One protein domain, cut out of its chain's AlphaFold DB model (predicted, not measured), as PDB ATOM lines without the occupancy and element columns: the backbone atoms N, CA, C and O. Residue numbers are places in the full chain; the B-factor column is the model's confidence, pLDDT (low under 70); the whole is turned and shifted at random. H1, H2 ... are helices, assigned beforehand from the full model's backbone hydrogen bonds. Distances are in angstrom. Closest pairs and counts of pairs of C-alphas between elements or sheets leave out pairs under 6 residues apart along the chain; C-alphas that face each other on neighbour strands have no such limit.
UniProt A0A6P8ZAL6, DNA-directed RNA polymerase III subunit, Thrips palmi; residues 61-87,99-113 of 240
ATOM      1  N   GLY A  61      38.240  47.586 119.033       94.44
ATOM      2  CA  GLY A  61      38.341  46.920 120.333       94.44
ATOM      3  C   GLY A  61      39.388  45.802 120.340       94.44
ATOM      4  O   GLY A  61      39.643  45.182 119.311       94.44
ATOM      5  N   VAL A  62      39.920  45.476 121.524       95.44
ATOM      6  CA  VAL A  62      40.885  44.369 121.721       95.44
ATOM      7  C   VAL A  62      40.322  43.027 121.231       95.44
ATOM      8  O   VAL A  62      41.032  42.232 120.624       95.44
ATOM      9  N   GLU A  63      39.027  42.783 121.449       94.38
ATOM     10  CA  GLU A  63      38.339  41.586 120.948       94.38
ATOM     11  C   GLU A  63      38.328  41.531 119.411       94.38
ATOM     12  O   GLU A  63      38.581  40.479 118.826       94.38
ATOM     13  N   GLY A  64      38.097  42.670 118.752       93.56
ATOM     14  CA  GLY A  64      38.098  42.769 117.294       93.56
ATOM     15  C   GLY A  64      39.477  42.495 116.697       93.56
ATOM     16  O   GLY A  64      39.587  41.756 115.720       93.56
ATOM     17  N   GLU A  65      40.534  43.024 117.314       94.31
ATOM     18  CA  GLU A  65      41.919  42.752 116.908       94.31
ATOM     19  C   GLU A  65      42.293  41.278 117.091       94.31
ATOM     20  O   GLU A  65      42.905  40.685 116.199       94.31
ATOM     21  N   TYR A  66      41.870  40.659 118.198       96.25
ATOM     22  CA  TYR A  66      42.079  39.233 118.440       96.25
ATOM     23  C   TYR A  66      41.383  38.366 117.384       96.25
ATOM     24  O   TYR A  66      42.009  37.487 116.793       96.25
ATOM     25  N   LEU A  67      40.107  38.636 117.094       96.06
ATOM     26  CA  LEU A  67      39.367  37.913 116.055       96.06
ATOM     27  C   LEU A  67      39.967  38.133 114.662       96.06
ATOM     28  O   LEU A  67      39.946  37.227 113.829       96.06
ATOM     29  N   LEU A  68      40.520  39.318 114.401       95.19
ATOM     30  CA  LEU A  68      41.207  39.621 113.153       95.19
ATOM     31  C   LEU A  68      42.497  38.804 113.019       95.19
ATOM     32  O   LEU A  68      42.726  38.226 111.955       95.19
ATOM     33  N   ALA A  69      43.307  38.725 114.077       96.12
ATOM     34  CA  ALA A  69      44.492  37.871 114.110       96.12
ATOM     35  C   ALA A  69      44.110  36.399 113.897       96.12
ATOM     36  O   ALA A  69      44.595  35.777 112.958       96.12
ATOM     37  N   LEU A  70      43.124  35.895 114.645       97.25
ATOM     38  CA  LEU A  70      42.616  34.528 114.499       97.25
ATOM     39  C   LEU A  70      42.137  34.250 113.069       97.25
ATOM     40  O   LEU A  70      42.422  33.197 112.506       97.25
ATOM     41  N   LYS A  71      41.434  35.201 112.444       97.12
ATOM     42  CA  LYS A  71      41.000  35.069 111.050       97.12
ATOM     43  C   LYS A  71      42.188  34.907 110.098       97.12
ATOM     44  O   LYS A  71      42.078  34.123 109.159       97.12
ATOM     45  N   ARG A  72      43.283  35.649 110.298       97.25
ATOM     46  CA  ARG A  72      44.497  35.517 109.473       97.25
ATOM     47  C   ARG A  72      45.107  34.130 109.644       97.25
ATOM     48  O   ARG A  72      45.255  33.429 108.648       97.25
ATOM     49  N   ASP A  73      45.305  33.708 110.887       97.12
ATOM     50  CA  ASP A  73      45.869  32.396 111.216       97.12
ATOM     51  C   ASP A  73      45.024  31.257 110.630       97.12
ATOM     52  O   ASP A  73      45.546  30.277 110.107       97.12
ATOM     53  N   PHE A  74      43.696  31.392 110.665       97.12
ATOM     54  CA  PHE A  74      42.789  30.413 110.075       97.12
ATOM     55  C   PHE A  74      42.945  30.360 108.552       97.12
ATOM     56  O   PHE A  74      43.013  29.277 107.982       97.12
ATOM     57  N   VAL A  75      43.034  31.506 107.873       96.62
ATOM     58  CA  VAL A  75      43.257  31.532 106.417       96.62
ATOM     59  C   VAL A  75      44.579  30.854 106.055       96.62
ATOM     60  O   VAL A  75      44.597  30.044 105.128       96.62
ATOM     61  N   GLU A  76      45.649  31.131 106.798       94.81
ATOM     62  CA  GLU A  76      46.961  30.501 106.602       94.81
ATOM     63  C   GLU A  76      46.901  28.992 106.852       94.81
ATOM     64  O   GLU A  76      47.305  28.205 105.996       94.81
ATOM     65  N   TYR A  77      46.279  28.574 107.957       94.31
ATOM     66  CA  TYR A  77      46.077  27.165 108.283       94.31
ATOM     67  C   TYR A  77      45.335  26.414 107.172       94.31
ATOM     68  O   TYR A  77      45.746  25.323 106.777       94.31
ATOM     69  N   PHE A  78      44.249  26.985 106.639       92.25
ATOM     70  CA  PHE A  78      43.512  26.351 105.548       92.25
ATOM     71  C   PHE A  78      44.311  26.328 104.254       92.25
ATOM     72  O   PHE A  78      44.243  25.323 103.554       92.25
ATOM     73  N   HIS A  79      45.071  27.380 103.953       90.44
ATOM     74  CA  HIS A  79      45.908  27.448 102.759       90.44
ATOM     75  C   HIS A  79      47.050  26.416 102.779       90.44
ATOM     76  O   HIS A  79      47.377  25.842 101.739       90.44
ATOM     77  N   ASP A  80      47.622  26.144 103.952       87.94
ATOM     78  CA  ASP A  80      48.684  25.144 104.122       87.94
ATOM     79  C   ASP A  80      48.150  23.721 104.338       87.94
ATOM     80  O   ASP A  80      48.894  22.744 104.214       87.94
ATOM     81  N   SER A  81      46.858  23.580 104.641       88.44
ATOM     82  CA  SER A  81      46.236  22.272 104.827       88.44
ATOM     83  C   SER A  81      46.231  21.448 103.525       88.44
ATOM     84  O   SER A  81      46.013  21.999 102.443       88.44
ATOM     85  N   PRO A  82      46.337  20.106 103.600       86.88
ATOM     86  CA  PRO A  82      46.199  19.222 102.432       86.88
ATOM     87  C   PRO A  82      44.835  19.310 101.727       86.88
ATOM     88  O   PRO A  82      44.666  18.805 100.619       86.88
ATOM     89  N   SER A  83      43.846  19.931 102.379       86.00
ATOM     90  CA  SER A  83      42.508  20.179 101.842       86.00
ATOM     91  C   SER A  83      42.480  21.333 100.832       86.00
ATOM     92  O   SER A  83      41.500  21.470 100.094       86.00
ATOM     93  N   TYR A  84      43.525  22.166 100.779       89.19
ATOM     94  CA  TYR A  84      43.630  23.259  99.817       89.19
ATOM     95  C   TYR A  84      44.038  22.745  98.435       89.19
ATOM     96  O   TYR A  84      45.210  22.610  98.086       89.19
ATOM     97  N   LEU A  85      43.026  22.450  97.622       83.50
ATOM     98  CA  LEU A  85      43.211  21.973  96.260       83.50
ATOM     99  C   LEU A  85      43.661  23.088  95.315       83.50
ATOM    100  O   LEU A  85      42.854  23.894  94.851       83.50
ATOM    101  N   GLN A  86      44.944  23.077  94.961       80.06
ATOM    102  CA  GLN A  86      45.461  23.884  93.860       80.06
ATOM    103  C   GLN A  86      45.114  23.239  92.516       80.06
ATOM    104  O   GLN A  86      45.223  22.023  92.336       80.06
ATOM    105  N   HIS A  87      44.711  24.057  91.543       77.00
ATOM    106  CA  HIS A  87      44.531  23.576  90.180       77.00
ATOM    107  C   HIS A  87      45.870  23.040  89.653       77.00
ATOM    108  O   HIS A  87      46.919  23.668  89.817       77.00
ATOM    109  N   ASP A  99      61.861  20.698  87.167       85.19
ATOM    110  CA  ASP A  99      60.510  20.195  87.439       85.19
ATOM    111  C   ASP A  99      60.522  19.089  88.506       85.19
ATOM    112  O   ASP A  99      59.555  18.924  89.255       85.19
ATOM    113  N   ARG A 100      61.633  18.348  88.631       84.19
ATOM    114  CA  ARG A 100      61.801  17.306  89.659       84.19
ATOM    115  C   ARG A 100      61.686  17.879  91.073       84.19
ATOM    116  O   ARG A 100      61.031  17.285  91.922       84.19
ATOM    117  N   TYR A 101      62.259  19.056  91.308       82.44
ATOM    118  CA  TYR A 101      62.238  19.697  92.622       82.44
ATOM    119  C   TYR A 101      60.901  20.392  92.903       82.44
ATOM    120  O   TYR A 101      60.387  20.319  94.019       82.44
ATOM    121  N   GLN A 102      60.277  20.992  91.883       80.56
ATOM    122  CA  GLN A 102      58.964  21.633  92.028       80.56
ATOM    123  C   GLN A 102      57.854  20.617  92.317       80.56
ATOM    124  O   GLN A 102      57.001  20.836  93.176       80.56
ATOM    125  N   THR A 103      57.875  19.470  91.634       77.00
ATOM    126  CA  THR A 103      56.879  18.409  91.845       77.00
ATOM    127  C   THR A 103      57.002  17.757  93.220       77.00
ATOM    128  O   THR A 103      55.975  17.498  93.848       77.00
ATOM    129  N   ALA A 104      58.222  17.550  93.724       74.81
ATOM    130  CA  ALA A 104      58.452  17.038  95.075       74.81
ATOM    131  C   ALA A 104      57.918  17.996  96.157       74.81
ATOM    132  O   ALA A 104      57.244  17.555  97.090       74.81
ATOM    133  N   ALA A 105      58.140  19.305  95.997       72.31
ATOM    134  CA  ALA A 105      57.612  20.314  96.916       72.31
ATOM    135  C   ALA A 105      56.070  20.326  96.939       72.31
ATOM    136  O   ALA A 105      55.467  20.359  98.010       72.31
ATOM    137  N   LEU A 106      55.421  20.222  95.775       72.06
ATOM    138  CA  LEU A 106      53.955  20.218  95.660       72.06
ATOM    139  C   LEU A 106      53.308  18.904  96.124       72.06
ATOM    140  O   LEU A 106      52.189  18.916  96.638       72.06
ATOM    141  N   ALA A 107      54.003  17.771  95.995       70.88
ATOM    142  CA  ALA A 107      53.505  16.477  96.463       70.88
ATOM    143  C   ALA A 107      53.265  16.460  97.983       70.88
ATOM    144  O   ALA A 107      52.342  15.785  98.451       70.88
ATOM    145  N   SER A 108      54.048  17.250  98.731       66.38
ATOM    146  CA  SER A 108      53.953  17.366 100.189       66.38
ATOM    147  C   SER A 108      52.643  17.986 100.700       66.38
ATOM    148  O   SER A 108      52.368  17.878 101.885       66.38
ATOM    149  N   ARG A 109      51.838  18.616  99.831       70.31
ATOM    150  CA  ARG A 109      50.586  19.317 100.187       70.31
ATOM    151  C   ARG A 109      49.346  18.710  99.522       70.31
ATOM    152  O   ARG A 109      48.311  19.357  99.414       70.31
ATOM    153  N   SER A 110      49.456  17.491  98.999       72.56
ATOM    154  CA  SER A 110      48.396  16.874  98.196       72.56
ATOM    155  C   SER A 110      47.372  16.101  99.036       72.56
ATOM    156  O   SER A 110      47.715  15.486 100.045       72.56
ATOM    157  N   ILE A 111      46.118  16.051  98.561       72.56
ATOM    158  CA  ILE A 111      45.011  15.282  99.171       72.56
ATOM    159  C   ILE A 111      45.361  13.810  99.417       72.56
ATOM    160  O   ILE A 111      44.832  13.216 100.352       72.56
ATOM    161  N   ALA A 112      46.277  13.234  98.634       71.12
ATOM    162  CA  ALA A 112      46.722  11.848  98.782       71.12
ATOM    163  C   ALA A 112      47.355  11.547 100.155       71.12
ATOM    164  O   ALA A 112      47.455  10.387 100.546       71.12
ATOM    165  N   GLN A 113      47.794  12.573 100.889       71.44
ATOM    166  CA  GLN A 113      48.309  12.419 102.249       71.44
ATOM    167  C   GLN A 113      47.214  12.360 103.315       71.44
ATOM    168  O   GLN A 113      47.458  11.878 104.421       71.44
TER     169      GLN A 113
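This is residues 61 to 87 and 99 to 113 of the 240 residues of the protein "DNA-directed RNA polymerase III subunit" of Thrips palmi (UniProt A0A6P8ZAL6). One long straight helix, H1, makes most of the length of a thin rod, and a short helix, H2, sits beyond its far end with unnamed stretches between them. Residues 61 to 78 and 99 to 105 stand free. The printed part has 42 residues with two named helices, H1 then H2, and no named strand; its class is all helix. It is extended, with a radius of gyration of the C-alphas of 15.0 A and spans of 48 by 18 by 16 A.

H1, residues 62 to 80, and H2, residues 99 to 107, are apart, with no C-alpha of the one within 8 A of the other. In both helices every O i to N i+4 pair is within hydrogen-bond range.

H1 begins at C-alpha 62 at (40.885, 44.369, 121.721) and is 27.2 A long from first to last C-alpha. H2 is 12.0 A long and ends at C-alpha 107 at (53.505, 16.477, 96.463).

The two C-alphas farthest apart, those of Gly 61 and Arg 100, are 48.7 A apart. Residues 88 to 98 are not printed, and C-alphas 87 and 99 are 16.6 A apart across this cut. The mean pLDDT of the printed part is 86.0, and residue 108 is under 70.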